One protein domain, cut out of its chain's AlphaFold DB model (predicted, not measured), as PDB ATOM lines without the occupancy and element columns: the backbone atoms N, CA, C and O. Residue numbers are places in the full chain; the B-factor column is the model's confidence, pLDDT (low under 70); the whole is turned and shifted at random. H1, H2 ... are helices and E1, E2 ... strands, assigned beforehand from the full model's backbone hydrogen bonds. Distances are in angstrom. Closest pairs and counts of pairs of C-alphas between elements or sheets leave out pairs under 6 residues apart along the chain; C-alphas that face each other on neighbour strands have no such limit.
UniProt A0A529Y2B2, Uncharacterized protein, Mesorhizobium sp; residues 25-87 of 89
ATOM      1  N   THR A  25     196.017 146.281 174.942       87.88
ATOM      2  CA  THR A  25     196.057 145.451 176.150       87.88
ATOM      3  C   THR A  25     197.402 145.635 176.842       87.88
ATOM      4  O   THR A  25     198.449 145.555 176.207       87.88
ATOM      5  N   ILE A  26     197.380 145.885 178.152       88.25
ATOM      6  CA  ILE A  26     198.580 145.991 178.985       88.25
ATOM      7  C   ILE A  26     198.571 144.823 179.964       88.25
ATOM      8  O   ILE A  26     197.653 144.702 180.775       88.25
ATOM      9  N   GLU A  27     199.600 143.988 179.903       90.31
ATOM     10  CA  GLU A  27     199.824 142.888 180.835       90.31
ATOM     11  C   GLU A  27     201.005 143.222 181.742       90.31
ATOM     12  O   GLU A  27     202.014 143.780 181.307       90.31
ATOM     13  N   ILE A  28     200.866 142.906 183.026       89.44
ATOM     14  CA  ILE A  28     201.863 143.212 184.043       89.44
ATOM     15  C   ILE A  28     202.152 141.944 184.842       89.44
ATOM     16  O   ILE A  28     201.245 141.388 185.459       89.44
ATOM     17  N   ASP A  29     203.422 141.550 184.885       88.00
ATOM     18  CA  ASP A  29     203.924 140.466 185.721       88.00
ATOM     19  C   ASP A  29     204.837 141.041 186.816       88.00
ATOM     20  O   ASP A  29     205.824 141.731 186.549       88.00
ATOM     21  N   GLN A  30     204.503 140.805 188.083       81.69
ATOM     22  CA  GLN A  30     205.328 141.296 189.191       81.69
ATOM     23  C   GLN A  30     206.509 140.371 189.503       81.69
ATOM     24  O   GLN A  30     207.525 140.846 190.012       81.69
ATOM     25  N   GLU A  31     206.446 139.095 189.130       85.75
ATOM     26  CA  GLU A  31     207.475 138.094 189.415       85.75
ATOM     27  C   GLU A  31     207.625 137.168 188.199       85.75
ATOM     28  O   GLU A  31     207.079 136.064 188.192       85.75
ATOM     29  N   PRO A  32     208.363 137.605 187.163       78.50
ATOM     30  CA  PRO A  32     209.632 138.331 187.282       78.50
ATOM     31  C   PRO A  32     209.605 139.754 186.688       78.50
ATOM     32  O   PRO A  32     210.136 139.964 185.604       78.50
ATOM     33  N   CYS A  33     209.039 140.732 187.412       87.50
ATOM     34  CA  CYS A  33     209.062 142.176 187.091       87.50
ATOM     35  C   CYS A  33     209.084 142.499 185.582       87.50
ATOM     36  O   CYS A  33     210.001 143.162 185.095       87.50
ATOM     37  N   ASP A  34     208.071 142.037 184.854       90.31
ATOM     38  CA  ASP A  34     207.928 142.218 183.411       90.31
ATOM     39  C   ASP A  34     206.611 142.938 183.096       90.31
ATOM     40  O   ASP A  34     205.688 143.028 183.909       90.31
ATOM     41  N   ALA A  35     206.529 143.506 181.905       91.75
ATOM     42  CA  ALA A  35     205.313 144.115 181.410       91.75
ATOM     43  C   ALA A  35     205.279 144.025 179.895       91.75
ATOM     44  O   ALA A  35     206.316 144.040 179.227       91.75
ATOM     45  N   ARG A  36     204.070 143.974 179.361       89.31
ATOM     46  CA  ARG A  36     203.828 143.780 177.944       89.31
ATOM     47  C   ARG A  36     202.696 144.671 177.483       89.31
ATOM     48  O   ARG A  36     201.709 144.857 178.191       89.31
ATOM     49  N   VAL A  37     202.853 145.235 176.294       88.25
ATOM     50  CA  VAL A  37     201.822 146.042 175.645       88.25
ATOM     51  C   VAL A  37     201.489 145.400 174.308       88.25
ATOM     52  O   VAL A  37     202.383 145.178 173.495       88.25
ATOM     53  N   ILE A  38     200.212 145.097 174.097       85.12
ATOM     54  CA  ILE A  38     199.714 144.334 172.957       85.12
ATOM     55  C   ILE A  38     198.769 145.222 172.145       85.12
ATOM     56  O   ILE A  38     197.779 145.729 172.681       85.12
ATOM     57  N   ASN A  39     199.066 145.415 170.860       80.19
ATOM     58  CA  ASN A  39     198.233 146.192 169.944       80.19
ATOM     59  C   ASN A  39     197.220 145.284 169.221       80.19
ATOM     60  O   ASN A  39     197.609 144.556 168.307       80.19
ATOM     61  N   PRO A  40     195.914 145.362 169.528       66.81
ATOM     62  CA  PRO A  40     194.919 144.505 168.888       66.81
ATOM     63  C   PRO A  40     194.601 144.905 167.439       66.81
ATOM     64  O   PRO A  40     193.986 144.125 166.721       66.81
ATOM     65  N   ARG A  41     194.987 146.106 166.975       61.75
ATOM     66  CA  ARG A  41     194.624 146.614 165.635       61.75
ATOM     67  C   ARG A  41     195.523 146.136 164.493       61.75
ATOM     68  O   ARG A  41     195.201 146.411 163.343       61.75
ATOM     69  N   ARG A  42     196.640 145.459 164.771       56.12
ATOM     70  CA  ARG A  42     197.525 144.888 163.733       56.12
ATOM     71  C   ARG A  42     197.259 143.389 163.470       56.12
ATOM     72  O   ARG A  42     197.944 142.794 162.647       56.12
ATOM     73  N   GLY A  43     196.263 142.802 164.136       51.72
ATOM     74  CA  GLY A  43     196.058 141.354 164.252       51.72
ATOM     75  C   GLY A  43     195.334 140.619 163.117       51.72
ATOM     76  O   GLY A  43     194.817 139.546 163.394       51.72
ATOM     77  N   ASP A  44     195.289 141.139 161.886       54.25
ATOM     78  CA  ASP A  44     194.728 140.372 160.753       54.25
ATOM     79  C   ASP A  44     195.793 139.855 159.758       54.25
ATOM     80  O   ASP A  44     195.546 138.843 159.111       54.25
ATOM     81  N   ASP A  45     196.990 140.462 159.674       53.41
ATOM     82  CA  ASP A  45     197.969 140.153 158.604       53.41
ATOM     83  C   ASP A  45     199.446 140.036 159.056       53.41
ATOM     84  O   ASP A  45     200.330 139.855 158.215       53.41
ATOM     85  N   ILE A  46     199.762 140.138 160.354       54.06
ATOM     86  CA  ILE A  46     201.152 140.109 160.856       54.06
ATOM     87  C   ILE A  46     201.315 139.039 161.947       54.06
ATOM     88  O   ILE A  46     200.426 138.858 162.774       54.06
ATOM     89  N   LEU A  47     202.443 138.316 161.910       56.31
ATOM     90  CA  LEU A  47     202.842 137.301 162.894       56.31
ATOM     91  C   LEU A  47     202.751 137.864 164.326       56.31
ATOM     92  O   LEU A  47     203.173 138.994 164.569       56.31
ATOM     93  N   ASP A  48     202.226 137.060 165.256       54.38
ATOM     94  CA  ASP A  48     201.908 137.426 166.652       54.38
ATOM     95  C   ASP A  48     203.038 138.156 167.413       54.38
ATOM     96  O   ASP A  48     202.765 138.941 168.326       54.38
ATOM     97  N   ASP A  49     204.299 137.951 167.025       53.91
ATOM     98  CA  ASP A  49     205.468 138.563 167.665       53.91
ATOM     99  C   ASP A  49     205.611 140.077 167.380       53.91
ATOM    100  O   ASP A  49     206.159 140.800 168.207       53.91
ATOM    101  N   ASP A  50     205.038 140.603 166.287       56.56
ATOM    102  CA  ASP A  50     205.065 142.046 165.959       56.56
ATOM    103  C   ASP A  50     203.950 142.852 166.661       56.56
ATOM    104  O   ASP A  50     203.831 144.077 166.500       56.56
ATOM    105  N   LEU A  51     203.087 142.167 167.419       70.31
ATOM    106  CA  LEU A  51     201.911 142.745 168.079       70.31
ATOM    107  C   LEU A  51     202.136 143.031 169.560       70.31
ATOM    108  O   LEU A  51     201.351 143.765 170.164       70.31
ATOM    109  N   SER A  52     203.183 142.451 170.143       74.19
ATOM    110  CA  SER A  52     203.425 142.423 171.577       74.19
ATOM    111  C   SER A  52     204.817 142.932 171.910       74.19
ATOM    112  O   SER A  52     205.815 142.289 171.611       74.19
ATOM    113  N   MET A  53     204.879 144.028 172.657       85.44
ATOM    114  CA  MET A  53     206.143 144.623 173.071       85.44
ATOM    115  C   MET A  53     206.364 144.339 174.547       85.44
ATOM    116  O   MET A  53     205.704 144.937 175.399       85.44
ATOM    117  N   ALA A  54     207.269 143.409 174.851       87.62
ATOM    118  CA  ALA A  54     207.654 143.084 176.217       87.62
ATOM    119  C   ALA A  54     208.828 143.942 176.713       87.62
ATOM    120  O   ALA A  54     209.655 144.447 175.943       87.62
ATOM    121  N   ALA A  55     208.925 144.098 178.032       88.81
ATOM    122  CA  ALA A  55     210.037 144.784 178.674       88.81
ATOM    123  C   ALA A  55     211.256 143.875 178.845       88.81
ATOM    124  O   ALA A  55     212.395 144.332 178.697       88.81
ATOM    125  N   TRP A  56     211.032 142.597 179.140       89.50
ATOM    126  CA  TRP A  56     212.104 141.637 179.347       89.50
ATOM    127  C   TRP A  56     212.053 140.463 178.377       89.50
ATOM    128  O   TRP A  56     213.033 140.265 177.653       89.50
ATOM    129  N   ARG A  57     210.946 139.710 178.352       86.19
ATOM    130  CA  ARG A  57     210.842 138.467 177.581       86.19
ATOM    131  C   ARG A  57     209.677 138.500 176.596       86.19
ATOM    132  O   ARG A  57     208.533 138.730 176.991       86.19
ATOM    133  N   ASP A  58     209.959 138.200 175.335       81.81
ATOM    134  CA  ASP A  58     208.943 138.060 174.288       81.81
ATOM    135  C   ASP A  58     208.111 136.777 174.455       81.81
ATOM    136  O   ASP A  58     208.311 135.988 175.387       81.81
ATOM    137  N   PHE A  59     207.093 136.589 173.611       74.12
ATOM    138  CA  PHE A  59     206.230 135.402 173.667       74.12
ATOM    139  C   PHE A  59     206.982 134.110 173.322       74.12
ATOM    140  O   PHE A  59     206.755 133.087 173.971       74.12
ATOM    141  N   ASP A  60     207.912 134.173 172.371       78.12
ATOM    142  CA  ASP A  60     208.780 133.067 171.952       78.12
ATOM    143  C   ASP A  60     209.862 132.699 172.994       78.12
ATOM    144  O   ASP A  60     210.555 131.688 172.862       78.12
ATOM    145  N   GLY A  61     209.992 133.497 174.059       78.19
ATOM    146  CA  GLY A  61     211.001 133.334 175.101       78.19
ATOM    147  C   GLY A  61     212.320 134.060 174.828       78.19
ATOM    148  O   GLY A  61     213.220 133.981 175.670       78.19
ATOM    149  N   SER A  62     212.433 134.784 173.711       83.69
ATOM    150  CA  SER A  62     213.560 135.662 173.410       83.69
ATOM    151  C   SER A  62     213.669 136.779 174.447       83.69
ATOM    152  O   SER A  62     212.679 137.262 175.002       83.69
ATOM    153  N   LEU A  63     214.907 137.160 174.762       86.12
ATOM    154  CA  LEU A  63     215.210 138.116 175.822       86.12
ATOM    155  C   LEU A  63     215.704 139.434 175.232       86.12
ATOM    156  O   LEU A  63     216.758 139.481 174.600       86.12
ATOM    157  N   HIS A  64     215.013 140.527 175.552       84.50
ATOM    158  CA  HIS A  64     215.504 141.882 175.280       84.50
ATOM    159  C   HIS A  64     216.614 142.309 176.243       84.50
ATOM    160  O   HIS A  64     217.356 143.255 175.975       84.50
ATOM    161  N   MET A  65     216.692 141.664 177.409       85.94
ATOM    162  CA  MET A  65     217.661 141.956 178.465       85.94
ATOM    163  C   MET A  65     218.087 140.660 179.160       85.94
ATOM    164  O   MET A  65     217.299 139.734 179.300       85.94
ATOM    165  N   GLU A  66     219.317 140.602 179.671       86.56
ATOM    166  CA  GLU A  66     219.821 139.420 180.393       86.56
ATOM    167  C   GLU A  66     219.016 139.119 181.675       86.56
ATOM    168  O   GLU A  66     218.915 137.973 182.107       86.56
ATOM    169  N   LYS A  67     218.440 140.155 182.297       87.25
ATOM    170  CA  LYS A  67     217.724 140.094 183.580       87.25
ATOM    171  C   LYS A  67     216.478 140.978 183.544       87.25
ATOM    172  O   LYS A  67     216.485 141.965 182.799       87.25
ATOM    173  N   PRO A  68     215.455 140.679 184.368       86.56
ATOM    174  CA  PRO A  68     214.269 141.512 184.441       86.56
ATOM    175  C   PRO A  68     214.622 142.917 184.942       86.56
ATOM    176  O   PRO A  68     215.582 143.087 185.707       86.56
ATOM    177  N   PRO A  69     213.841 143.933 184.544       87.75
ATOM    178  CA  PRO A  69     213.891 145.254 185.143       87.75
ATOM    179  C   PRO A  69     213.820 145.210 186.671       87.75
ATOM    180  O   PRO A  69     213.164 144.364 187.274       87.75
ATOM    181  N   VAL A  70     214.461 146.189 187.310       87.19
ATOM    182  CA  VAL A  70     214.531 146.281 188.781       87.19
ATOM    183  C   VAL A  70     213.175 146.544 189.449       87.19
ATOM    184  O   VAL A  70     213.065 146.422 190.665       87.19
ATOM    185  N   ASN A  71     212.162 146.948 188.677       88.62
ATOM    186  CA  ASN A  71     210.762 146.969 189.087       88.62
ATOM    187  C   ASN A  71     209.831 146.999 187.865       88.62
ATOM    188  O   ASN A  71     210.209 147.405 186.763       88.62
ATOM    189  N   THR A  72     208.575 146.648 188.106       88.94
ATOM    190  CA  THR A  72     207.526 146.543 187.091       88.94
ATOM    191  C   THR A  72     207.111 147.880 186.459       88.94
ATOM    192  O   THR A  72     206.639 147.903 185.326       88.94
ATOM    193  N   ALA A  73     207.292 149.015 187.143       88.81
ATOM    194  CA  ALA A  73     206.990 150.329 186.562       88.81
ATOM    195  C   ALA A  73     207.995 150.681 185.452       88.81
ATOM    196  O   ALA A  73     207.612 151.151 184.378       88.81
ATOM    197  N   ILE A  74     209.275 150.376 185.683       88.75
ATOM    198  CA  ILE A  74     210.327 150.477 184.667       88.75
ATOM    199  C   ILE A  74     210.062 149.483 183.538       88.75
ATOM    200  O   ILE A  74     210.215 149.850 182.375       88.75
ATOM    201  N   ALA A  75     209.614 148.265 183.855       91.31
ATOM    202  CA  ALA A  75     209.235 147.292 182.837       91.31
ATOM    203  C   ALA A  75     208.155 147.860 181.898       91.31
ATOM    204  O   ALA A  75     208.369 147.974 180.693       91.31
ATOM    205  N   LEU A  76     207.041 148.341 182.454       89.75
ATOM    206  CA  LEU A  76     205.943 148.906 181.665       89.75
ATOM    207  C   LEU A  76     206.395 150.092 180.807       89.75
ATOM    208  O   LEU A  76     206.030 150.212 179.641       89.75
ATOM    209  N   THR A  77     207.256 150.934 181.360       89.00
ATOM    210  CA  THR A  77     207.852 152.061 180.644       89.00
ATOM    211  C   THR A  77     208.665 151.614 179.428       89.00
ATOM    212  O   THR A  77     208.507 152.173 178.342       89.00
ATOM    213  N   LEU A  78     209.526 150.606 179.592       89.31
ATOM    214  CA  LEU A  78     210.344 150.058 178.507       89.31
ATOM    215  C   LEU A  78     209.473 149.454 177.404       89.31
ATOM    216  O   LEU A  78     209.701 149.742 176.231       89.31
ATOM    217  N   ALA A  79     208.456 148.681 177.782       88.94
ATOM    218  CA  ALA A  79     207.510 148.082 176.848       88.94
ATOM    219  C   ALA A  79     206.797 149.150 175.990       88.94
ATOM    220  O   ALA A  79     206.745 149.037 174.765       88.94
ATOM    221  N   ILE A  80     206.339 150.245 176.610       86.94
ATOM    222  CA  ILE A  80     205.701 151.371 175.904       86.94
ATOM    223  C   ILE A  80     206.683 152.064 174.954       86.94
ATOM    224  O   ILE A  80     206.336 152.325 173.803       86.94
ATOM    225  N   MET A  81     207.905 152.365 175.409       85.12
ATOM    226  CA  MET A  81     208.909 153.032 174.568       85.12
ATOM    227  C   MET A  81     209.285 152.182 173.351       85.12
ATOM    228  O   MET A  81     209.440 152.720 172.256       85.12
ATOM    229  N   ARG A  82     209.378 150.859 173.518       80.75
ATOM    230  CA  ARG A  82     209.611 149.930 172.405       80.75
ATOM    231  C   ARG A  82     208.437 149.897 171.433       80.75
ATOM    232  O   ARG A  82     208.663 149.967 170.230       80.75
ATOM    233  N   GLY A  83     207.201 149.887 171.934       74.50
ATOM    234  CA  GLY A  83     206.014 150.014 171.087       74.50
ATOM    235  C   GLY A  83     205.977 151.314 170.296       74.50
ATOM    236  O   GLY A  83     205.637 151.300 169.119       74.50
ATOM    237  N   GLN A  84     206.398 152.432 170.890       70.88
ATOM    238  CA  GLN A  84     206.523 153.688 170.154       70.88
ATOM    239  C   GLN A  84     207.595 153.603 169.065       70.88
ATOM    240  O   GLN A  84     207.320 154.011 167.944       70.88
ATOM    241  N   ALA A  85     208.774 153.044 169.353       65.94
ATOM    242  CA  ALA A  85     209.851 152.906 168.370       65.94
ATOM    243  C   ALA A  85     209.435 152.070 167.143       65.94
ATOM    244  O   ALA A  85     209.661 152.504 166.019       65.94
ATOM    245  N   ALA A  86     208.733 150.951 167.347       62.09
ATOM    246  CA  ALA A  86     208.249 150.082 166.266       62.09
ATOM    247  C   ALA A  86     207.111 150.687 165.411       62.09
ATOM    248  O   ALA A  86     206.702 150.103 164.405       62.09
ATOM    249  N   HIS A  87     206.558 151.836 165.809       55.34
ATOM    250  CA  HIS A  87     205.559 152.579 165.036       55.34
ATOM    251  C   HIS A  87     206.166 153.657 164.117       55.34
ATOM    252  O   HIS A  87     205.427 154.209 163.301       55.34
TER     253      HIS A  87
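AT A GLANCE: This is residues 25 to 87 of the 89 residues of an uncharacterized protein of Mesorhizobium sp (UniProt A0A529Y2B2). A small antiparallel sheet of three strands has one longer helix, H2, lying slantwise over one face, in two layers. The unnamed stretch of residues 55 to 71 loops out from E3 on the side away from H2 and then comes round to begin H2, while residues 39 to 47 and the short helix H1 extend the model past one end of the sheet. The printed part has 63 residues, with two named helices and three named strands in the order E1, E2, H1, E3, H2; the sheet's order is E1, E2, E3. The class is mixed, helices and strands, with 31 residues in named elements, under half of those printed. The whole is compact, with a radius of gyration of the C-alphas of 11.1 A, yet elongated in outline, with spans of 35 by 19 by 18 A.

HOW THE PARTS SIT: E1, residues 25 to 29, and E2, residues 34 to 38, form a hairpin, antiparallel at 168 degrees between their directions; N 27 and O 36 are 2.9 A apart, and N 36 and O 27 are 2.8 A apart, both within hydrogen-bond range. E3, residues 52 to 54, is antiparallel to E2 at 162 degrees, with N 53 and O 37 within hydrogen-bond range at 2.9 A. E1 and E3 are the edge strands and E2 is the inner strand. H1, residues 48 to 51, is only just on the sheet, with 5 pairs of C-alphas within 10 A, and only grazes it; its closest C-alpha to E2 is that of Leu 51, 5.6 A from that of Ile 38. H2, residues 72 to 85, is on the sheet at a height of 7.4 A, over E2 and E3, and runs slantwise to the strands, at 39 degrees to E3 on the local plane. The closest C-alphas of E2 and H2 are those of Ala 35 and Leu 76, 4.8 A apart; those of E3 and H2 are Ala 54 and Ala 79, 5.0 A apart. H1 and H2 are apart. In H2 every O i to N i+4 pair is within hydrogen-bond range; H1 is too short for such a pair.

IN THESE COORDINATES: E1 begins at C-alpha 25, (196.057, 145.451, 176.150), and is 13.4 A long. E2 is 13.5 A long and ends at C-alpha 38, (199.714, 144.334, 172.957). H1 measures 5.5 A and E3 6.3 A. H2 is 19.9 A long and ends at C-alpha 85, (209.851, 152.906, 168.370).

THE WHOLE: The two C-alphas farthest apart, those of Asp 45 and Val 70, are 35.0 A apart. The printed part has no cut. The link from E3 to H2 is long, with 17 residues. Confidence is low, under 70, at residues 40 to 50 and 85 to 87; the mean pLDDT of the printed part is 79.0.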